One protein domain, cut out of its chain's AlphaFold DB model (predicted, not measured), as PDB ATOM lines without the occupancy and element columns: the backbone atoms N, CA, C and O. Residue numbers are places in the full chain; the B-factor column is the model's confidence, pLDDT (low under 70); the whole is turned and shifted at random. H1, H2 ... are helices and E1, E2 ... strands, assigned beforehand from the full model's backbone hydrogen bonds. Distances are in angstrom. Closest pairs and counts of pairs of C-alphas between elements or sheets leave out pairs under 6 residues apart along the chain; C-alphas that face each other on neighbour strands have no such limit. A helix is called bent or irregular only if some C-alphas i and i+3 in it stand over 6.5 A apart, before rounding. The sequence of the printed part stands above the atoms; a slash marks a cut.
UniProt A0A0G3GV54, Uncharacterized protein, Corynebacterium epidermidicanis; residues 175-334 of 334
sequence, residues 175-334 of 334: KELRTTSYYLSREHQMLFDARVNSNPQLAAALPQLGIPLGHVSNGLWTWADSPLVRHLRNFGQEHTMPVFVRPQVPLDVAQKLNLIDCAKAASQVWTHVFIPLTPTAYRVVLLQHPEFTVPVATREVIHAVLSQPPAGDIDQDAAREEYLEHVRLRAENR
ATOM      1  N   LYS A 175      56.616 117.377 -27.333       92.62
ATOM      2  CA  LYS A 175      55.644 117.468 -26.239       92.62
ATOM      3  C   LYS A 175      56.311 117.693 -24.884       92.62
ATOM      4  O   LYS A 175      55.869 118.579 -24.154       92.62
ATOM      5  N   GLU A 176      57.355 116.941 -24.549       92.25
ATOM      6  CA  GLU A 176      58.115 117.146 -23.307       92.25
ATOM      7  C   GLU A 176      58.688 118.562 -23.260       92.25
ATOM      8  O   GLU A 176      58.446 119.296 -22.306       92.25
ATOM      9  N   LEU A 177      59.342 118.989 -24.344       92.25
ATOM     10  CA  LEU A 177      59.960 120.310 -24.416       92.25
ATOM     11  C   LEU A 177      58.931 121.453 -24.316       92.25
ATOM     12  O   LEU A 177      59.203 122.487 -23.711       92.25
ATOM     13  N   ARG A 178      57.731 121.283 -24.888       92.44
ATOM     14  CA  ARG A 178      56.613 122.237 -24.738       92.44
ATOM     15  C   ARG A 178      56.008 122.223 -23.338       92.44
ATOM     16  O   ARG A 178      55.562 123.260 -22.861       92.44
ATOM     17  N   THR A 179      55.989 121.064 -22.687       93.31
ATOM     18  CA  THR A 179      55.436 120.907 -21.339       93.31
ATOM     19  C   THR A 179      56.269 121.679 -20.324       93.31
ATOM     20  O   THR A 179      55.729 122.512 -19.602       93.31
ATOM     21  N   THR A 180      57.590 121.499 -20.341       89.38
ATOM     22  CA  THR A 180      58.511 122.178 -19.411       89.38
ATOM     23  C   THR A 180      58.585 123.693 -19.622       89.38
ATOM     24  O   THR A 180      58.972 124.451 -18.739       89.38
ATOM     25  N   SER A 181      58.181 124.170 -20.795       90.31
ATOM     26  CA  SER A 181      58.349 125.562 -21.211       90.31
ATOM     27  C   SER A 181      57.055 126.376 -21.224       90.31
ATOM     28  O   SER A 181      57.101 127.599 -21.397       90.31
ATOM     29  N   TYR A 182      55.897 125.736 -21.014       93.44
ATOM     30  CA  TYR A 182      54.590 126.356 -21.221       93.44
ATOM     31  C   TYR A 182      54.390 127.629 -20.390       93.44
ATOM     32  O   TYR A 182      54.204 128.718 -20.940       93.44
ATOM     33  N   TYR A 183      54.446 127.517 -19.061       94.81
ATOM     34  CA  TYR A 183      54.169 128.649 -18.174       94.81
ATOM     35  C   TYR A 183      55.277 129.711 -18.199       94.81
ATOM     36  O   TYR A 183      54.978 130.892 -18.039       94.81
ATOM     37  N   LEU A 184      56.526 129.330 -18.495       93.00
ATOM     38  CA  LEU A 184      57.614 130.289 -18.724       93.00
ATOM     39  C   LEU A 184      57.343 131.149 -19.963       93.00
ATOM     40  O   LEU A 184      57.396 132.377 -19.894       93.00
ATOM     41  N   SER A 185      56.952 130.520 -21.074       92.06
ATOM     42  CA  SER A 185      56.532 131.227 -22.290       92.06
ATOM     43  C   SER A 185      55.350 132.167 -22.007       92.06
ATOM     44  O   SER A 185      55.334 133.304 -22.479       92.06
ATOM     45  N   ARG A 186      54.386 131.748 -21.168       92.94
ATOM     46  CA  ARG A 186      53.242 132.587 -20.766       92.94
ATOM     47  C   ARG A 186      53.634 133.793 -19.920       92.94
ATOM     48  O   ARG A 186      53.177 134.890 -20.229       92.94
ATOM     49  N   GLU A 187      54.477 133.625 -18.903       95.06
ATOM     50  CA  GLU A 187      54.950 134.747 -18.079       95.06
ATOM     51  C   GLU A 187      55.645 135.807 -18.946       95.06
ATOM     52  O   GLU A 187      55.348 137.001 -18.853       95.06
ATOM     53  N   HIS A 188      56.518 135.365 -19.852       94.50
ATOM     54  CA  HIS A 188      57.222 136.260 -20.765       94.50
ATOM     55  C   HIS A 188      56.289 136.934 -21.775       94.50
ATOM     56  O   HIS A 188      56.473 138.118 -22.061       94.50
ATOM     57  N   GLN A 189      55.269 136.232 -22.277       92.12
ATOM     58  CA  GLN A 189      54.260 136.836 -23.148       92.12
ATOM     59  C   GLN A 189      53.478 137.936 -22.417       92.12
ATOM     60  O   GLN A 189      53.315 139.024 -22.961       92.12
ATOM     61  N   MET A 190      53.065 137.700 -21.166       92.88
ATOM     62  CA  MET A 190      52.362 138.708 -20.362       92.88
ATOM     63  C   MET A 190      53.220 139.961 -20.140       92.88
ATOM     64  O   MET A 190      52.721 141.083 -20.256       92.88
ATOM     65  N   LEU A 191      54.517 139.788 -19.858       93.94
ATOM     66  CA  LEU A 191      55.451 140.909 -19.749       93.94
ATOM     67  C   LEU A 191      55.602 141.648 -21.083       93.94
ATOM     68  O   LEU A 191      55.557 142.879 -21.108       93.94
ATOM     69  N   PHE A 192      55.791 140.913 -22.179       94.19
ATOM     70  CA  PHE A 192      55.928 141.486 -23.514       94.19
ATOM     71  C   PHE A 192      54.712 142.343 -23.873       94.19
ATOM     72  O   PHE A 192      54.884 143.512 -24.217       94.19
ATOM     73  N   ASP A 193      53.502 141.805 -23.710       92.94
ATOM     74  CA  ASP A 193      52.260 142.513 -24.016       92.94
ATOM     75  C   ASP A 193      52.147 143.797 -23.182       92.94
ATOM     76  O   ASP A 193      51.864 144.870 -23.716       92.94
ATOM     77  N   ALA A 194      52.445 143.730 -21.880       92.81
ATOM     78  CA  ALA A 194      52.421 144.899 -21.004       92.81
ATOM     79  C   ALA A 194      53.423 145.987 -21.438       92.81
ATOM     80  O   ALA A 194      53.091 147.176 -21.446       92.81
ATOM     81  N   ARG A 195      54.647 145.601 -21.820       93.38
ATOM     82  CA  ARG A 195      55.709 146.533 -22.239       93.38
ATOM     83  C   ARG A 195      55.426 147.165 -23.592       93.38
ATOM     84  O   ARG A 195      55.549 148.377 -23.736       93.38
ATOM     85  N   VAL A 196      55.027 146.364 -24.574       92.81
ATOM     86  CA  VAL A 196      54.762 146.845 -25.934       92.81
ATOM     87  C   VAL A 196      53.534 147.750 -25.962       92.81
ATOM     88  O   VAL A 196      53.588 148.819 -26.567       92.81
ATOM     89  N   ASN A 197      52.466 147.396 -25.241       93.25
ATOM     90  CA  ASN A 197      51.253 148.217 -25.187       93.25
ATOM     91  C   ASN A 197      51.466 149.564 -24.480       93.25
ATOM     92  O   ASN A 197      50.790 150.538 -24.800       93.25
ATOM     93  N   SER A 198      52.400 149.634 -23.526       93.94
ATOM     94  CA  SER A 198      52.706 150.869 -22.790       93.94
ATOM     95  C   SER A 198      53.812 151.717 -23.428       93.94
ATOM     96  O   SER A 198      53.970 152.877 -23.048       93.94
ATOM     97  N   ASN A 199      54.560 151.185 -24.403       93.69
ATOM     98  CA  ASN A 199      55.690 151.874 -25.026       93.69
ATOM     99  C   ASN A 199      55.682 151.741 -26.568       93.69
ATOM    100  O   ASN A 199      56.312 150.838 -27.127       93.69
ATOM    101  N   PRO A 200      55.043 152.687 -27.286       92.25
ATOM    102  CA  PRO A 200      54.997 152.687 -28.750       92.25
ATOM    103  C   PRO A 200      56.372 152.765 -29.431       92.25
ATOM    104  O   PRO A 200      56.541 152.249 -30.536       92.25
ATOM    105  N   GLN A 201      57.367 153.391 -28.793       92.31
ATOM    106  CA  GLN A 201      58.727 153.460 -29.342       92.31
ATOM    107  C   GLN A 201      59.399 152.086 -29.313       92.31
ATOM    108  O   GLN A 201      60.009 151.680 -30.302       92.31
ATOM    109  N   LEU A 202      59.229 151.340 -28.215       90.06
ATOM    110  CA  LEU A 202      59.682 149.953 -28.122       90.06
ATOM    111  C   LEU A 202      58.992 149.083 -29.180       90.06
ATOM    112  O   LEU A 202      59.670 148.320 -29.862       90.06
ATOM    113  N   ALA A 203      57.677 149.248 -29.364       88.94
ATOM    114  CA  ALA A 203      56.905 148.534 -30.381       88.94
ATOM    115  C   ALA A 203      57.455 148.755 -31.804       88.94
ATOM    116  O   ALA A 203      57.636 147.802 -32.560       88.94
ATOM    117  N   ALA A 204      57.784 150.004 -32.152       89.44
ATOM    118  CA  ALA A 204      58.363 150.349 -33.449       89.44
ATOM    119  C   ALA A 204      59.783 149.781 -33.652       89.44
ATOM    120  O   ALA A 204      60.189 149.521 -34.786       89.44
ATOM    121  N   ALA A 205      60.536 149.566 -32.568       90.12
ATOM    122  CA  ALA A 205      61.904 149.055 -32.616       90.12
ATOM    123  C   ALA A 205      61.999 147.519 -32.716       90.12
ATOM    124  O   ALA A 205      63.040 147.013 -33.136       90.12
ATOM    125  N   LEU A 206      60.937 146.767 -32.378       88.81
ATOM    126  CA  LEU A 206      60.952 145.293 -32.289       88.81
ATOM    127  C   LEU A 206      61.612 144.572 -33.481       88.81
ATOM    128  O   LEU A 206      62.402 143.660 -33.230       88.81
ATOM    129  N   PRO A 207      61.377 144.958 -34.756       84.88
ATOM    130  CA  PRO A 207      61.988 144.268 -35.895       84.88
ATOM    131  C   PRO A 207      63.524 144.304 -35.911       84.88
ATOM    132  O   PRO A 207      64.142 143.455 -36.547       84.88
ATOM    133  N   GLN A 208      64.139 145.277 -35.230       86.44
ATOM    134  CA  GLN A 208      65.594 145.465 -35.171       86.44
ATOM    135  C   GLN A 208      66.235 144.822 -33.931       86.44
ATOM    136  O   GLN A 208      67.452 144.681 -33.879       86.44
ATOM    137  N   LEU A 209      65.432 144.430 -32.936       85.62
ATOM    138  CA  LEU A 209      65.904 143.911 -31.644       85.62
ATOM    139  C   LEU A 209      66.033 142.381 -31.606       85.62
ATOM    140  O   LEU A 209      66.437 141.817 -30.589       85.62
ATOM    141  N   GLY A 210      65.637 141.698 -32.680       86.69
ATOM    142  CA  GLY A 210      65.505 140.248 -32.701       86.69
ATOM    143  C   GLY A 210      66.672 139.511 -33.344       86.69
ATOM    144  O   GLY A 210      67.232 139.936 -34.352       86.69
ATOM    145  N   ILE A 211      66.974 138.336 -32.802       93.12
ATOM    146  CA  ILE A 211      67.858 137.354 -33.421       93.12
ATOM    147  C   ILE A 211      67.006 136.502 -34.376       93.12
ATOM    148  O   ILE A 211      66.004 135.923 -33.938       93.12
ATOM    149  N   PRO A 212      67.362 136.393 -35.670       94.81
ATOM    150  CA  PRO A 212      66.616 135.566 -36.612       94.81
ATOM    151  C   PRO A 212      66.543 134.105 -36.169       94.81
ATOM    152  O   PRO A 212      67.573 133.461 -35.946       94.81
ATOM    153  N   LEU A 213      65.316 133.590 -36.086       97.31
ATOM    154  CA  LEU A 213      65.033 132.188 -35.794       97.31
ATOM    155  C   LEU A 213      64.769 131.410 -37.086       97.31
ATOM    156  O   LEU A 213      65.381 130.378 -37.346       97.31
ATOM    157  N   GLY A 214      63.882 131.931 -37.928       97.38
ATOM    158  CA  GLY A 214      63.499 131.285 -39.175       97.38
ATOM    159  C   GLY A 214      62.616 132.169 -40.037       97.38
ATOM    160  O   GLY A 214      62.274 133.295 -39.669       97.38
ATOM    161  N   HIS A 215      62.255 131.663 -41.205       97.44
ATOM    162  CA  HIS A 215      61.285 132.301 -42.080       97.44
ATOM    163  C   HIS A 215      60.334 131.274 -42.672       97.44
ATOM    164  O   HIS A 215      60.688 130.110 -42.859       97.44
ATOM    165  N   VAL A 216      59.124 131.734 -42.964       98.19
ATOM    166  CA  VAL A 216      58.079 130.951 -43.603       98.19
ATOM    167  C   VAL A 216      57.849 131.492 -45.001       98.19
ATOM    168  O   VAL A 216      57.634 132.690 -45.179       98.19
ATOM    169  N   SER A 217      57.902 130.606 -45.989       97.56
ATOM    170  CA  SER A 217      57.582 130.900 -47.389       97.56
ATOM    171  C   SER A 217      57.227 129.609 -48.118       97.56
ATOM    172  O   SER A 217      57.841 128.578 -47.853       97.56
ATOM    173  N   ASN A 218      56.274 129.661 -49.053       95.31
ATOM    174  CA  ASN A 218      55.886 128.516 -49.893       95.31
ATOM    175  C   ASN A 218      55.526 127.250 -49.091       95.31
ATOM    176  O   ASN A 218      55.900 126.144 -49.467       95.31
ATOM    177  N   GLY A 219      54.836 127.412 -47.955       96.06
ATOM    178  CA  GLY A 219      54.436 126.285 -47.105       96.06
ATOM    179  C   GLY A 219      55.588 125.603 -46.358       96.06
ATOM    180  O   GLY A 219      55.394 124.515 -45.825       96.06
ATOM    181  N   LEU A 220      56.767 126.226 -46.286       97.75
ATOM    182  CA  LEU A 220      57.931 125.703 -45.572       97.75
ATOM    183  C   LEU A 220      58.387 126.670 -44.483       97.75
ATOM    184  O   LEU A 220      58.502 127.873 -44.720       97.75
ATOM    185  N   TRP A 221      58.717 126.125 -43.315       98.12
ATOM    186  CA  TRP A 221      59.595 126.759 -42.343       98.12
ATOM    187  C   TRP A 221      61.048 126.479 -42.724       98.12
ATOM    188  O   TRP A 221      61.435 125.323 -42.882       98.12
ATOM    189  N   THR A 222      61.870 127.518 -42.817       98.38
ATOM    190  CA  THR A 222      63.318 127.398 -43.019       98.38
ATOM    191  C   THR A 222      64.051 128.077 -41.872       98.38
ATOM    192  O   THR A 222      63.835 129.263 -41.599       98.38
ATOM    193  N   TRP A 223      64.938 127.336 -41.209       98.06
ATOM    194  CA  TRP A 223      65.763 127.881 -40.135       98.06
ATOM    195  C   TRP A 223      66.711 128.968 -40.654       98.06
ATOM    196  O   TRP A 223      67.296 128.832 -41.728       98.06
ATOM    197  N   ALA A 224      66.873 130.048 -39.891       97.25
ATOM    198  CA  ALA A 224      67.799 131.122 -40.240       97.25
ATOM    199  C   ALA A 224      69.265 130.677 -40.104       97.25
ATOM    200  O   ALA A 224      69.582 129.734 -39.380       97.25
ATOM    201  N   ASP A 225      70.185 131.389 -40.753       95.44
ATOM    202  CA  ASP A 225      71.614 131.244 -40.472       95.44
ATOM    203  C   ASP A 225      72.017 132.217 -39.356       95.44
ATOM    204  O   ASP A 225      72.293 133.394 -39.594       95.44
ATOM    205  N   SER A 226      71.948 131.756 -38.105       94.06
ATOM    206  CA  SER A 226      72.260 132.569 -36.925       94.06
ATOM    207  C   SER A 226      72.978 131.754 -35.840       94.06
ATOM    208  O   SER A 226      72.870 130.524 -35.806       94.06
ATOM    209  N   PRO A 227      73.734 132.396 -34.922       93.62
ATOM    210  CA  PRO A 227      74.313 131.710 -33.763       93.62
ATOM    211  C   PRO A 227      73.267 130.960 -32.926       93.62
ATOM    212  O   PRO A 227      73.518 129.835 -32.502       93.62
ATOM    213  N   LEU A 228      72.078 131.548 -32.766       95.06
ATOM    214  CA  LEU A 228      70.936 130.941 -32.084       95.06
ATOM    215  C   LEU A 228      70.510 129.628 -32.752       95.06
ATOM    216  O   LEU A 228      70.378 128.611 -32.082       95.06
ATOM    217  N   VAL A 229      70.349 129.614 -34.077       97.31
ATOM    218  CA  VAL A 229      69.972 128.390 -34.801       97.31
ATOM    219  C   VAL A 229      71.079 127.338 -34.749       97.31
ATOM    220  O   VAL A 229      70.784 126.150 -34.662       97.31
ATOM    221  N   ARG A 230      72.356 127.737 -34.760       96.81
ATOM    222  CA  ARG A 230      73.464 126.788 -34.550       96.81
ATOM    223  C   ARG A 230      73.394 126.136 -33.168       96.81
ATOM    224  O   ARG A 230      73.580 124.929 -33.074       96.81
ATOM    225  N   HIS A 231      73.067 126.903 -32.129       97.12
ATOM    226  CA  HIS A 231      72.820 126.353 -30.797       97.12
ATOM    227  C   HIS A 231      71.631 125.380 -30.790       97.12
ATOM    228  O   HIS A 231      71.774 124.265 -30.297       97.12
ATOM    229  N   LEU A 232      70.508 125.734 -31.428       97.62
ATOM    230  CA  LEU A 232      69.355 124.833 -31.566       97.62
ATOM    231  C   LEU A 232      69.704 123.541 -32.317       97.62
ATOM    232  O   LEU A 232      69.255 122.470 -31.927       97.62
ATOM    233  N   ARG A 233      70.531 123.613 -33.366       97.81
ATOM    234  CA  ARG A 233      71.016 122.421 -34.082       97.81
ATOM    235  C   ARG A 233      71.848 121.519 -33.178       97.81
ATOM    236  O   ARG A 233      71.650 120.310 -33.225       97.81
ATOM    237  N   ASN A 234      72.737 122.082 -32.360       96.94
ATOM    238  CA  ASN A 234      73.525 121.307 -31.397       96.94
ATOM    239  C   ASN A 234      72.621 120.649 -30.350       96.94
ATOM    240  O   ASN A 234      72.712 119.442 -30.156       96.94
ATOM    241  N   PHE A 235      71.678 121.407 -29.782       96.81
ATOM    242  CA  PHE A 235      70.657 120.870 -28.882       96.81
ATOM    243  C   PHE A 235      69.880 119.723 -29.548       96.81
ATOM    244  O   PHE A 235      69.710 118.654 -28.974       96.81
ATOM    245  N   GLY A 236      69.462 119.901 -30.803       96.69
ATOM    246  CA  GLY A 236      68.762 118.872 -31.566       96.69
ATOM    247  C   GLY A 236      69.596 117.622 -31.836       96.69
ATOM    248  O   GLY A 236      69.042 116.528 -31.860       96.69
ATOM    249  N   GLN A 237      70.909 117.754 -32.019       96.31
ATOM    250  CA  GLN A 237      71.813 116.608 -32.115       96.31
ATOM    251  C   GLN A 237      71.886 115.881 -30.767       96.31
ATOM    252  O   GLN A 237      71.604 114.690 -30.706       96.31
ATOM    253  N   GLU A 238      72.184 116.601 -29.685       95.81
ATOM    254  CA  GLU A 238      72.344 116.056 -28.329       95.81
ATOM    255  C   GLU A 238      71.078 115.359 -27.806       95.81
ATOM    256  O   GLU A 238      71.166 114.296 -27.193       95.81
ATOM    257  N   HIS A 239      69.904 115.917 -28.113       94.88
ATOM    258  CA  HIS A 239      68.593 115.423 -27.680       94.88
ATOM    259  C   HIS A 239      67.836 114.634 -28.756       94.88
ATOM    260  O   HIS A 239      66.659 114.322 -28.581       94.88
ATOM    261  N   THR A 240      68.483 114.319 -29.881       96.25
ATOM    262  CA  THR A 240      67.893 113.560 -30.994       96.25
ATOM    263  C   THR A 240      66.531 114.120 -31.445       96.25
ATOM    264  O   THR A 240      65.535 113.406 -31.532       96.25
ATOM    265  N   MET A 241      66.477 115.424 -31.729       95.38
ATOM    266  CA  MET A 241      65.277 116.141 -32.170       95.38
ATOM    267  C   MET A 241      65.392 116.557 -33.647       95.38
ATOM    268  O   MET A 241      66.003 117.591 -33.953       95.38
ATOM    269  N   PRO A 242      64.770 115.817 -34.588       95.44
ATOM    270  CA  PRO A 242      64.879 116.092 -36.025       95.44
ATOM    271  C   PRO A 242      64.445 117.507 -36.416       95.44
ATOM    272  O   PRO A 242      65.010 118.101 -37.337       95.44
ATOM    273  N   VAL A 243      63.462 118.056 -35.693       95.25
ATOM    274  CA  VAL A 243      62.885 119.385 -35.926       95.25
ATOM    275  C   VAL A 243      63.917 120.514 -35.900       95.25
ATOM    276  O   VAL A 243      63.775 121.465 -36.664       95.25
ATOM    277  N   PHE A 244      64.973 120.402 -35.088       96.75
ATOM    278  CA  PHE A 244      66.032 121.412 -35.007       96.75
ATOM    279  C   PHE A 244      67.219 121.131 -35.929       96.75
ATOM    280  O   PHE A 244      67.949 122.053 -36.286       96.75
ATOM    281  N   VAL A 245      67.430 119.870 -36.313       96.62
ATOM    282  CA  VAL A 245      68.587 119.463 -37.123       96.62
ATOM    283  C   VAL A 245      68.336 119.689 -38.609       96.62
ATOM    284  O   VAL A 245      69.225 120.152 -39.327       96.62
ATOM    285  N   ARG A 246      67.130 119.377 -39.092       95.56
ATOM    286  CA  ARG A 246      66.817 119.498 -40.517       95.56
ATOM    287  C   ARG A 246      66.653 120.963 -40.910       95.56
ATOM    288  O   ARG A 246      66.034 121.721 -40.171       95.56
ATOM    289  N   PRO A 247      67.166 121.376 -42.082       95.88
ATOM    290  CA  PRO A 247      67.196 122.786 -42.477       95.88
ATOM    291  C   PRO A 247      65.801 123.374 -42.722       95.88
ATOM    292  O   PRO A 247      65.600 124.576 -42.533       95.88
ATOM    293  N   GLN A 248      64.854 122.530 -43.133       97.06
ATOM    294  CA  GLN A 248      63.490 122.912 -43.468       97.06
ATOM    295  C   GLN A 248      62.492 121.936 -42.860       97.06
ATOM    296  O   GLN A 248      62.761 120.737 -42.786       97.06
ATOM    297  N   VAL A 249      61.335 122.459 -42.469       97.44
ATOM    298  CA  VAL A 249      60.206 121.699 -41.928       97.44
ATOM    299  C   VAL A 249      58.952 122.135 -42.688       97.44
ATOM    300  O   VAL A 249      58.753 123.342 -42.859       97.44
ATOM    301  N   PRO A 250      58.093 121.212 -43.156       97.56
ATOM    302  CA  PRO A 250      56.778 121.580 -43.677       97.56
ATOM    303  C   PRO A 250      56.016 122.461 -42.680       97.56
ATOM    304  O   PRO A 250      56.071 122.224 -41.472       97.56
ATOM    305  N   LEU A 251      55.360 123.522 -43.157       96.69
ATOM    306  CA  LEU A 251      54.745 124.521 -42.278       96.69
ATOM    307  C   LEU A 251      53.636 123.918 -41.408       96.69
ATOM    308  O   LEU A 251      53.541 124.260 -40.233       96.69
ATOM    309  N   ASP A 252      52.841 123.007 -41.960       96.75
ATOM    310  CA  ASP A 252      51.806 122.264 -41.241       96.75
ATOM    311  C   ASP A 252      52.402 121.435 -40.092       96.75
ATOM    312  O   ASP A 252      51.886 121.448 -38.975       96.75
ATOM    313  N   VAL A 253      53.548 120.789 -40.327       96.38
ATOM    314  CA  VAL A 253      54.304 120.069 -39.296       96.38
ATOM    315  C   VAL A 253      54.860 121.038 -38.252       96.38
ATOM    316  O   VAL A 253      54.696 120.807 -37.056       96.38
ATOM    317  N   ALA A 254      55.483 122.143 -38.672       96.38
ATOM    318  CA  ALA A 254      56.037 123.143 -37.758       96.38
ATOM    319  C   ALA A 254      54.957 123.758 -36.848       96.38
ATOM    320  O   ALA A 254      55.201 123.983 -35.662       96.38
ATOM    321  N   GLN A 255      53.758 123.997 -37.387       94.81
ATOM    322  CA  GLN A 255      52.595 124.474 -36.637       94.81
ATOM    323  C   GLN A 255      52.059 123.404 -35.687       94.81
ATOM    324  O   GLN A 255      51.868 123.690 -34.507       94.81
ATOM    325  N   LYS A 256      51.876 122.165 -36.166       93.44
ATOM    326  CA  LYS A 256      51.409 121.035 -35.348       93.44
ATOM    327  C   LYS A 256      52.315 120.786 -34.142       93.44
ATOM    328  O   LYS A 256      51.819 120.530 -33.051       93.44
ATOM    329  N   LEU A 257      53.629 120.869 -34.339       92.75
ATOM    330  CA  LEU A 257      54.624 120.664 -33.286       92.75
ATOM    331  C   LEU A 257      54.895 121.927 -32.460       92.75
ATOM    332  O   LEU A 257      55.661 121.868 -31.504       92.75
ATOM    333  N   ASN A 258      54.280 123.058 -32.823       92.56
ATOM    334  CA  ASN A 258      54.491 124.369 -32.219       92.56
ATOM    335  C   ASN A 258      55.990 124.696 -32.044       92.56
ATOM    336  O   ASN A 258      56.502 124.962 -30.955       92.56
ATOM    337  N   LEU A 259      56.697 124.650 -33.177       94.06
ATOM    338  CA  LEU A 259      58.154 124.743 -33.286       94.06
ATOM    339  C   LEU A 259      58.751 125.981 -32.599       94.06
ATOM    340  O   LEU A 259      59.878 125.935 -32.108       94.06
ATOM    341  N   ILE A 260      58.010 127.093 -32.570       94.31
ATOM    342  CA  ILE A 260      58.453 128.336 -31.931       94.31
ATOM    343  C   ILE A 260      58.581 128.133 -30.422       94.31
ATOM    344  O   ILE A 260      59.601 128.512 -29.855       94.31
ATOM    345  N   ASP A 261      57.599 127.505 -29.773       92.12
ATOM    346  CA  ASP A 261      57.671 127.244 -28.334       92.12
ATOM    347  C   ASP A 261      58.754 126.210 -28.002       92.12
ATOM    348  O   ASP A 261      59.503 126.404 -27.045       92.12
ATOM    349  N   CYS A 262      58.948 125.195 -28.853       94.62
ATOM    350  CA  CYS A 262      60.110 124.310 -28.744       94.62
ATOM    351  C   CYS A 262      61.431 125.097 -28.818       94.62
ATOM    352  O   CYS A 262      62.328 124.887 -28.005       94.62
ATOM    353  N   ALA A 263      61.568 126.015 -29.777       95.88
ATOM    354  CA  ALA A 263      62.787 126.804 -29.931       95.88
ATOM    355  C   ALA A 263      63.042 127.728 -28.733       95.88
ATOM    356  O   ALA A 263      64.189 127.866 -28.311       95.88
ATOM    357  N   LYS A 264      61.996 128.337 -28.159       93.94
ATOM    358  CA  LYS A 264      62.116 129.143 -26.935       93.94
ATOM    359  C   LYS A 264      62.660 128.312 -25.778       93.94
ATOM    360  O   LYS A 264      63.613 128.731 -25.136       93.94
ATOM    361  N   ALA A 265      62.105 127.120 -25.569       93.56
ATOM    362  CA  ALA A 265      62.535 126.198 -24.526       93.56
ATOM    363  C   ALA A 265      63.999 125.771 -24.689       93.56
ATOM    364  O   ALA A 265      64.786 125.859 -23.752       93.56
ATOM    365  N   ALA A 266      64.385 125.356 -25.897       95.44
ATOM    366  CA  ALA A 266      65.748 124.909 -26.170       95.44
ATOM    367  C   ALA A 266      66.774 126.053 -26.100       95.44
ATOM    368  O   ALA A 266      67.909 125.830 -25.702       95.44
ATOM    369  N   SER A 267      66.390 127.279 -26.474       94.00
ATOM    370  CA  SER A 267      67.301 128.436 -26.467       94.00
ATOM    371  C   SER A 267      67.266 129.281 -25.196       94.00
ATOM    372  O   SER A 267      68.133 130.135 -25.020       94.00
ATOM    373  N   GLN A 268      66.253 129.093 -24.348       91.94
ATOM    374  CA  GLN A 268      65.949 129.941 -23.192       91.94
ATOM    375  C   GLN A 268      65.692 131.420 -23.559       91.94
ATOM    376  O   GLN A 268      65.843 132.316 -22.726       91.94
ATOM    377  N   VAL A 269      65.275 131.692 -24.802       92.50
ATOM    378  CA  VAL A 269      64.823 133.017 -25.251       92.50
ATOM    379  C   VAL A 269      63.325 132.962 -25.507       92.50
ATOM    380  O   VAL A 269      62.857 132.331 -26.444       92.50
ATOM    381  N   TRP A 270      62.563 133.637 -24.657       92.81
ATOM    382  CA  TRP A 270      61.139 133.349 -24.461       92.81
ATOM    383  C   TRP A 270      60.179 134.245 -25.242       92.81
ATOM    384  O   TRP A 270      58.999 133.927 -25.397       92.81
ATOM    385  N   THR A 271      60.677 135.358 -25.764       92.12
ATOM    386  CA  THR A 271      59.869 136.350 -26.470       92.12
ATOM    387  C   THR A 271      60.146 136.261 -27.964       92.12
ATOM    388  O   THR A 271      61.295 136.116 -28.376       92.12
ATOM    389  N   HIS A 272      59.108 136.365 -28.792       93.81
ATOM    390  CA  HIS A 272      59.238 136.320 -30.247       93.81
ATOM    391  C   HIS A 272      58.314 137.337 -30.911       93.81
ATOM    392  O   HIS A 272      57.295 137.713 -30.334       93.81
ATOM    393  N   VAL A 273      58.651 137.747 -32.133       93.56
ATOM    394  CA  VAL A 273      57.751 138.523 -32.996       93.56
ATOM    395  C   VAL A 273      57.780 138.001 -34.426       93.56
ATOM    396  O   VAL A 273      58.766 137.409 -34.879       93.56
ATOM    397  N   PHE A 274      56.683 138.250 -35.137       94.88
ATOM    398  CA  PHE A 274      56.539 137.964 -36.557       94.88
ATOM    399  C   PHE A 274      56.789 139.237 -37.363       94.88
ATOM    400  O   PHE A 274      56.154 140.263 -37.127       94.88
ATOM    401  N   ILE A 275      57.702 139.167 -38.327       93.81
ATOM    402  CA  ILE A 275      58.009 140.269 -39.239       93.81
ATOM    403  C   ILE A 275      57.453 139.894 -40.617       93.81
ATOM    404  O   ILE A 275      58.021 139.006 -41.264       93.81
ATOM    405  N   PRO A 276      56.357 140.515 -41.083       94.69
ATOM    406  CA  PRO A 276      55.816 140.230 -42.406       94.69
ATOM    407  C   PRO A 276      56.825 140.636 -43.490       94.69
ATOM    408  O   PRO A 276      57.430 141.704 -43.421       94.69
ATOM    409  N   LEU A 277      57.009 139.775 -44.491       93.62
ATOM    410  CA  LEU A 277      57.813 140.054 -45.688       93.62
ATOM    411  C   LEU A 277      56.917 140.279 -46.905       93.62
ATOM    412  O   LEU A 277      57.154 141.173 -47.712       93.62
ATOM    413  N   THR A 278      55.886 139.446 -47.027       94.69
ATOM    414  CA  THR A 278      54.831 139.506 -48.042       94.69
ATOM    415  C   THR A 278      53.512 139.064 -47.385       94.69
ATOM    416  O   THR A 278      53.527 138.641 -46.226       94.69
ATOM    417  N   PRO A 279      52.362 139.091 -48.085       93.00
ATOM    418  CA  PRO A 279      51.107 138.568 -47.536       93.00
ATOM    419  C   PRO A 279      51.141 137.081 -47.143       93.00
ATOM    420  O   PRO A 279      50.309 136.642 -46.356       93.00
ATOM    421  N   THR A 280      52.079 136.296 -47.686       93.19
ATOM    422  CA  THR A 280      52.187 134.841 -47.465       93.19
ATOM    423  C   THR A 280      53.529 134.410 -46.874       93.19
ATOM    424  O   THR A 280      53.754 133.216 -46.677       93.19
ATOM    425  N   ALA A 281      54.426 135.358 -46.590       96.88
ATOM    426  CA  ALA A 281      55.750 135.083 -46.055       96.88
ATOM    427  C   ALA A 281      56.088 136.011 -44.891       96.88
ATOM    428  O   ALA A 281      55.835 137.216 -44.932       96.88
ATOM    429  N   TYR A 282      56.723 135.455 -43.864       96.94
ATOM    430  CA  TYR A 282      57.133 136.193 -42.675       96.94
ATOM    431  C   TYR A 282      58.418 135.615 -42.083       96.94
ATOM    432  O   TYR A 282      58.750 134.448 -42.286       96.94
ATOM    433  N   ARG A 283      59.150 136.435 -41.329       95.94
ATOM    434  CA  ARG A 283      60.261 135.993 -40.478       95.94
ATOM    435  C   ARG A 283      59.790 135.866 -39.044       95.94
ATOM    436  O   ARG A 283      58.934 136.626 -38.600       95.94
ATOM    437  N   VAL A 284      60.399 134.941 -38.321       96.69
ATOM    438  CA  VAL A 284      60.284 134.836 -36.871       96.69
ATOM    439  C   VAL A 284      61.626 135.209 -36.273       96.69
ATOM    440  O   VAL A 284      62.669 134.699 -36.694       96.69
ATOM    441  N   VAL A 285      61.595 136.106 -35.297       95.12
ATOM    442  CA  VAL A 285      62.781 136.516 -34.545       95.12
ATOM    443  C   VAL A 285      62.527 136.309 -33.058       95.12
ATOM    444  O   VAL A 285      61.416 136.557 -32.586       95.12
ATOM    445  N   LEU A 286      63.546 135.847 -32.332       94.75
ATOM    446  CA  LEU A 286      63.516 135.802 -30.872       94.75
ATOM    447  C   LEU A 286      64.113 137.092 -30.313       94.75
ATOM    448  O   LEU A 286      65.124 137.581 -30.815       94.75
ATOM    449  N   LEU A 287      63.478 137.653 -29.290       93.06
ATOM    450  CA  LEU A 287      63.875 138.918 -28.683       93.06
ATOM    451  C   LEU A 287      64.660 138.658 -27.402       93.06
ATOM    452  O   LEU A 287      64.125 138.119 -26.434       93.06
ATOM    453  N   GLN A 288      65.910 139.109 -27.383       88.44
ATOM    454  CA  GLN A 288      66.747 139.120 -26.192       88.44
ATOM    455  C   GLN A 288      67.104 140.573 -25.873       88.44
ATOM    456  O   GLN A 288      68.044 141.134 -26.428       88.44
ATOM    457  N   HIS A 289      66.304 141.207 -25.014       89.25
ATOM    458  CA  HIS A 289      66.438 142.625 -24.679       89.25
ATOM    459  C   HIS A 289      66.131 142.864 -23.191       89.25
ATOM    460  O   HIS A 289      65.204 142.230 -22.681       89.25
ATOM    461  N   PRO A 290      66.830 143.789 -22.495       89.25
ATOM    462  CA  PRO A 290      66.624 144.039 -21.062       89.25
ATOM    463  C   PRO A 290      65.177 144.358 -20.655       89.25
ATOM    464  O   PRO A 290      64.744 143.961 -19.577       89.25
ATOM    465  N   GLU A 291      64.409 145.015 -21.529       89.62
ATOM    466  CA  GLU A 291      62.976 145.312 -21.313       89.62
ATOM    467  C   GLU A 291      62.094 144.057 -21.179       89.62
ATOM    468  O   GLU A 291      61.003 144.127 -20.611       89.62
ATOM    469  N   PHE A 292      62.555 142.909 -21.687       90.50
ATOM    470  CA  PHE A 292      61.840 141.628 -21.644       90.50
ATOM    471  C   PHE A 292      62.426 140.651 -20.620       90.50
ATOM    472  O   PHE A 292      62.062 139.474 -20.603       90.50
ATOM    473  N   THR A 293      63.316 141.126 -19.749       89.56
ATOM    474  CA  THR A 293      63.787 140.346 -18.607       89.56
ATOM    475  C   THR A 293      62.690 140.286 -17.553       89.56
ATOM    476  O   THR A 293      62.296 141.310 -16.987       89.56
ATOM    477  N   VAL A 294      62.210 139.078 -17.255       89.38
ATOM    478  CA  VAL A 294      61.211 138.874 -16.204       89.38
ATOM    479  C   VAL A 294      61.775 139.233 -14.822       89.38
ATOM    480  O   VAL A 294      62.877 138.796 -14.461       89.38
ATOM    481  N   PRO A 295      61.062 140.049 -14.021       88.69
ATOM    482  CA  PRO A 295      61.447 140.311 -12.638       88.69
ATOM    483  C   PRO A 295      61.268 139.054 -11.772       88.69
ATOM    484  O   PRO A 295      60.839 138.003 -12.249       88.69
ATOM    485  N   VAL A 296      61.607 139.138 -10.481       90.25
ATOM    486  CA  VAL A 296      61.195 138.096  -9.526       90.25
ATOM    487  C   VAL A 296      59.669 138.055  -9.507       90.25
ATOM    488  O   VAL A 296      59.025 139.097  -9.365       90.25
ATOM    489  N   ALA A 297      59.104 136.864  -9.682       91.44
ATOM    490  CA  ALA A 297      57.664 136.697  -9.751       91.44
ATOM    491  C   ALA A 297      57.032 136.958  -8.373       91.44
ATOM    492  O   ALA A 297      57.433 136.369  -7.367       91.44
ATOM    493  N   THR A 298      56.036 137.843  -8.320       93.19
ATOM    494  CA  THR A 298      55.199 138.002  -7.123       93.19
ATOM    495  C   THR A 298      54.157 136.887  -7.059       93.19
ATOM    496  O   THR A 298      53.911 136.185  -8.044       93.19
ATOM    497  N   ARG A 299      53.487 136.733  -5.910       94.38
ATOM    498  CA  ARG A 299      52.393 135.757  -5.767       94.38
ATOM    499  C   ARG A 299      51.273 135.999  -6.779       94.38
ATOM    500  O   ARG A 299      50.710 135.042  -7.299       94.38
ATOM    501  N   GLU A 300      50.988 137.260  -7.082       94.56
ATOM    502  CA  GLU A 300      49.970 137.668  -8.050       94.56
ATOM    503  C   GLU A 300      50.355 137.247  -9.471       94.56
ATOM    504  O   GLU A 300      49.511 136.715 -10.189       94.56
ATOM    505  N   VAL A 301      51.627 137.416  -9.859       94.19
ATOM    506  CA  VAL A 301      52.136 136.961 -11.165       94.19
ATOM    507  C   VAL A 301      52.066 135.442 -11.266       94.19
ATOM    508  O   VAL A 301      51.516 134.932 -12.237       94.19
ATOM    509  N   ILE A 302      52.549 134.721 -10.249       96.25
ATOM    510  CA  ILE A 302      52.511 133.251 -10.222       96.25
ATOM    511  C   ILE A 302      51.068 132.757 -10.366       96.25
ATOM    512  O   ILE A 302      50.789 131.880 -11.181       96.25
ATOM    513  N   HIS A 303      50.132 133.340  -9.611       96.50
ATOM    514  CA  HIS A 303      48.717 132.991  -9.702       96.50
ATOM    515  C   HIS A 303      48.142 133.296 -11.091       96.50
ATOM    516  O   HIS A 303      47.436 132.464 -11.656       96.50
ATOM    517  N   ALA A 304      48.453 134.461 -11.666       95.94
ATOM    518  CA  ALA A 304      47.967 134.839 -12.988       95.94
ATOM    519  C   ALA A 304      48.491 133.900 -14.086       95.94
ATOM    520  O   ALA A 304      47.706 133.447 -14.919       95.94
ATOM    521  N   VAL A 305      49.778 133.541 -14.050       96.06
ATOM    522  CA  VAL A 305      50.396 132.602 -14.997       96.06
ATOM    523  C   VAL A 305      49.772 131.211 -14.868       96.06
ATOM    524  O   VAL A 305      49.301 130.663 -15.862       96.06
ATOM    525  N   LEU A 306      49.686 130.672 -13.649       96.19
ATOM    526  CA  LEU A 306      49.145 129.331 -13.396       96.19
ATOM    527  C   LEU A 306      47.624 129.228 -13.580       96.19
ATOM    528  O   LEU A 306      47.092 128.122 -13.621       96.19
ATOM    529  N   SER A 307      46.919 130.357 -13.687       95.31
ATOM    530  CA  SER A 307      45.492 130.381 -14.033       95.31
ATOM    531  C   SER A 307      45.225 130.172 -15.528       95.31
ATOM    532  O   SER A 307      44.085 129.911 -15.909       95.31
ATOM    533  N   GLN A 308      46.253 130.280 -16.381       92.50
ATOM    534  CA  GLN A 308      46.120 130.052 -17.817       92.50
ATOM    535  C   GLN A 308      46.098 128.546 -18.104       92.50
ATOM    536  O   GLN A 308      47.107 127.879 -17.871       92.50
ATOM    537  N   PRO A 309      45.005 127.982 -18.646       90.06
ATOM    538  CA  PRO A 309      44.954 126.554 -18.926       90.06
ATOM    539  C   PRO A 309      46.007 126.173 -19.982       90.06
ATOM    540  O   PRO A 309      46.187 126.918 -20.955       90.06
ATOM    541  N   PRO A 310      46.716 125.042 -19.825       87.19
ATOM    542  CA  PRO A 310      47.594 124.524 -20.863       87.19
ATOM    543  C   PRO A 310      46.810 124.099 -22.104       87.19
ATOM    544  O   PRO A 310      45.641 123.718 -22.038       87.19
ATOM    545  N   ALA A 311      47.454 124.200 -23.264       78.06
ATOM    546  CA  ALA A 311      46.838 123.825 -24.529       78.06
ATOM    547  C   ALA A 311      46.957 122.314 -24.777       78.06
ATOM    548  O   ALA A 311      48.045 121.751 -24.666       78.06
ATOM    549  N   GLY A 312      45.854 121.695 -25.213       81.25
ATOM    550  CA  GLY A 312      45.849 120.397 -25.891       81.25
ATOM    551  C   GLY A 312      46.493 119.252 -25.106       81.25
ATOM    552  O   GLY A 312      45.901 118.726 -24.172       81.25
ATOM    553  N   ASP A 313      47.670 118.825 -25.561       85.19
ATOM    554  CA  ASP A 313      48.385 117.618 -25.144       85.19
ATOM    555  C   ASP A 313      49.410 117.832 -24.015       85.19
ATOM    556  O   ASP A 313      50.093 116.874 -23.646       85.19
ATOM    557  N   ILE A 314      49.533 119.055 -23.491       91.62
ATOM    558  CA  ILE A 314      50.480 119.427 -22.429       91.62
ATOM    559  C   ILE A 314      50.046 118.843 -21.079       91.62
ATOM    560  O   ILE A 314      48.891 118.972 -20.676       91.62
ATOM    561  N   ASP A 315      50.998 118.250 -20.357       93.44
ATOM    562  CA  ASP A 315      50.791 117.812 -18.976       93.44
ATOM    563  C   ASP A 315      50.809 119.028 -18.034       93.44
ATOM    564  O   ASP A 315      51.831 119.697 -17.865       93.44
ATOM    565  N   GLN A 316      49.652 119.345 -17.453       94.31
ATOM    566  CA  GLN A 316      49.482 120.531 -16.622       94.31
ATOM    567  C   GLN A 316      50.296 120.478 -15.328       94.31
ATOM    568  O   GLN A 316      50.814 121.515 -14.901       94.31
ATOM    569  N   ASP A 317      50.373 119.308 -14.699       94.50
ATOM    570  CA  ASP A 317      51.013 119.158 -13.396       94.50
ATOM    571  C   ASP A 317      52.529 119.236 -13.562       94.50
ATOM    572  O   ASP A 317      53.175 120.027 -12.870       94.50
ATOM    573  N   ALA A 318      53.074 118.544 -14.567       94.25
ATOM    574  CA  ALA A 318      54.492 118.631 -14.908       94.25
ATOM    575  C   ALA A 318      54.901 120.058 -15.316       94.25
ATOM    576  O   ALA A 318      55.907 120.583 -14.841       94.25
ATOM    577  N   ALA A 319      54.094 120.733 -16.145       95.38
ATOM    578  CA  ALA A 319      54.360 122.120 -16.531       95.38
ATOM    579  C   ALA A 319      54.360 123.069 -15.321       95.38
ATOM    580  O   ALA A 319      55.161 124.005 -15.248       95.38
ATOM    581  N   ARG A 320      53.440 122.854 -14.369       96.00
ATOM    582  CA  ARG A 320      53.330 123.658 -13.146       96.00
ATOM    583  C   ARG A 320      54.534 123.452 -12.232       96.00
ATOM    584  O   ARG A 320      55.031 124.436 -11.688       96.00
ATOM    585  N   GLU A 321      54.957 122.209 -12.033       95.81
ATOM    586  CA  GLU A 321      56.113 121.869 -11.203       95.81
ATOM    587  C   GLU A 321      57.382 122.548 -11.730       95.81
ATOM    588  O   GLU A 321      58.020 123.304 -10.995       95.81
ATOM    589  N   GLU A 322      57.659 122.392 -13.026       94.62
ATOM    590  CA  GLU A 322      58.819 122.998 -13.685       94.62
ATOM    591  C   GLU A 322      58.826 124.528 -13.548       94.62
ATOM    592  O   GLU A 322      59.837 125.150 -13.214       94.62
ATOM    593  N   TYR A 323      57.665 125.160 -13.745       95.50
ATOM    594  CA  TYR A 323      57.528 126.605 -13.602       95.50
ATOM    595  C   TYR A 323      57.841 127.093 -12.187       95.50
ATOM    596  O   TYR A 323      58.557 128.084 -12.008       95.50
ATOM    597  N   LEU A 324      57.295 126.416 -11.174       96.19
ATOM    598  CA  LEU A 324      57.500 126.782  -9.777       96.19
ATOM    599  C   LEU A 324      58.963 126.608  -9.364       96.19
ATOM    600  O   LEU A 324      59.489 127.460  -8.643       96.19
ATOM    601  N   GLU A 325      59.631 125.571  -9.863       94.69
ATOM    602  CA  GLU A 325      61.061 125.372  -9.643       94.69
ATOM    603  C   GLU A 325      61.889 126.496 -10.281       94.69
ATOM    604  O   GLU A 325      62.733 127.107  -9.622       94.69
ATOM    605  N   HIS A 326      61.578 126.887 -11.518       92.12
ATOM    606  CA  HIS A 326      62.233 128.023 -12.170       92.12
ATOM    607  C   HIS A 326      62.022 129.351 -11.426       92.12
ATOM    608  O   HIS A 326      62.930 130.185 -11.341       92.12
ATOM    609  N   VAL A 327      60.820 129.580 -10.887       94.06
ATOM    610  CA  VAL A 327      60.525 130.746 -10.043       94.06
ATOM    611  C   VAL A 327      61.372 130.719  -8.768       94.06
ATOM    612  O   VAL A 327      61.950 131.750  -8.415       94.06
ATOM    613  N   ARG A 328      61.494 129.556  -8.115       93.69
ATOM    614  CA  ARG A 328      62.320 129.365  -6.915       93.69
ATOM    615  C   ARG A 328      63.791 129.668  -7.202       93.69
ATOM    616  O   ARG A 328      64.367 130.541  -6.556       93.69
ATOM    617  N   LEU A 329      64.370 129.037  -8.223       91.06
ATOM    618  CA  LEU A 329      65.772 129.228  -8.613       91.06
ATOM    619  C   LEU A 329      66.084 130.683  -8.997       91.06
ATOM    620  O   LEU A 329      67.155 131.205  -8.690       91.06
ATOM    621  N   ARG A 330      65.149 131.380  -9.654       90.12
ATOM    622  CA  ARG A 330      65.294 132.806  -9.995       90.12
ATOM    623  C   ARG A 330      65.288 133.717  -8.764       90.12
ATOM    624  O   ARG A 330      65.920 134.771  -8.808       90.12
ATOM    625  N   ALA A 331      64.577 133.346  -7.702       89.31
ATOM    626  CA  ALA A 331      64.592 134.082  -6.440       89.31
ATOM    627  C   ALA A 331      65.892 133.858  -5.645       89.31
ATOM    628  O   ALA A 331      66.322 134.768  -4.947       89.31
ATOM    629  N   GLU A 332      66.524 132.688  -5.779       89.62
ATOM    630  CA  GLU A 332      67.770 132.329  -5.078       89.62
ATOM    631  C   GLU A 332      69.033 132.926  -5.715       89.62
ATOM    632  O   GLU A 332      70.014 133.180  -5.022       89.62
ATOM    633  N   ASN A 333      69.017 133.176  -7.026       79.75
ATOM    634  CA  ASN A 333      70.166 133.693  -7.782       79.75
ATOM    635  C   ASN A 333      70.264 135.240  -7.821       79.75
ATOM    636  O   ASN A 333      70.897 135.787  -8.728       79.75
ATOM    637  N   ARG A 334      69.627 135.959  -6.888       59.31
ATOM    638  CA  ARG A 334      69.680 137.431  -6.771       59.31
ATOM    639  C   ARG A 334      70.190 137.872  -5.408       59.31
ATOM    640  O   ARG A 334      70.910 138.893  -5.389       59.31
TER     641      ARG A 334
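What this domain is: This is residues 175 to 334 of the 334 residues of an uncharacterized protein of Corynebacterium epidermidicanis (UniProt A0A0G3GV54). A long kinked helix, H1, stands between two parts: on one side a strongly twisted five-stranded sheet with the short helices H3, H4, H5 and H6 around it, on the other side H7 and H8. H6 packs between H1 and H3, and H2 folds back from the far end of H1 and leads into the sheet. The printed part has 160 residues, with named elements in the order H1 H2 E1 E2 H3 H4 E3 H5 H6 E4 E5 H7 H8; the class is mixed, helices and strands, and the sheet, E3 E2 E1 E5 E4, is antiparallel throughout. The whole is compact, with a radius of gyration of the C-alphas of 16.0 A and spans of 45 by 39 by 28 A.

Where its parts are: Find C-alpha 175 at (55.644, 117.468, -26.239); from there H1 runs to residue 198, 33.7 A, with a kink of 50 degrees near residue 183. H1 is irregular, C-alphas 180 and 183 being 7.9 A apart; so is H2, residues 200 to 208, with C-alphas 204 and 207 at 7.5 A. Next come E1, 210 to 217, 19.1 A, which bends by 61 degrees at residue 213; E2, 220 to 223; H3, 227 to 238, 16.7 A; H4, 242 to 245; E3, 248 to 250; H5, 251 to 256; and H6, 259 to 267. E4, 271 to 278, spans 22.4 A and E5, 281 to 287, 19.6 A. H7 is 299 to 306; H8, 316 to 332, runs 24.6 A to C-alpha 332 at (67.770, 132.329, -5.078).

How they stand to each other: Start at the hub, H1. It touches H6 about perpendicular, 87 degrees, closest at the C-alphas of Ser 181 and Ala 265, 5.4 A; H8 at a steep tilt of 60 degrees, Thr 180 and Ala 319, 5.1 A; and H7, Glu 187 and Val 305, 5.9 A. H1 and H2 touch only at the corner, and both only graze the sheet. Hairpin E1 and E2 has N 222 and O 215 at 2.8 A; hairpin E4 and E5, N 283 and O 275 at 2.8 A; E1 and E5, N 211 and O 286 at 2.8 A; E3 and E2, N 221 and O 249 at 2.8 A. H5 stands up from the sheet over E3. H3 touches H4, Arg 233 and Val 245, 4.9 A. Each O i to N i+4 pair is within hydrogen-bond range in H3, H5, H6, H7 and H8, against 17 of 20 in H1 and 3 of 5 in H2; H4 is too short for one.

The domain as a whole: The C-alphas farthest apart are those of Asn 218 and Glu 332, 46.5 A. The printed part has no cut; E5 to H7 is the long link. Residue 334, the chain's last, is under 70 in pLDDT.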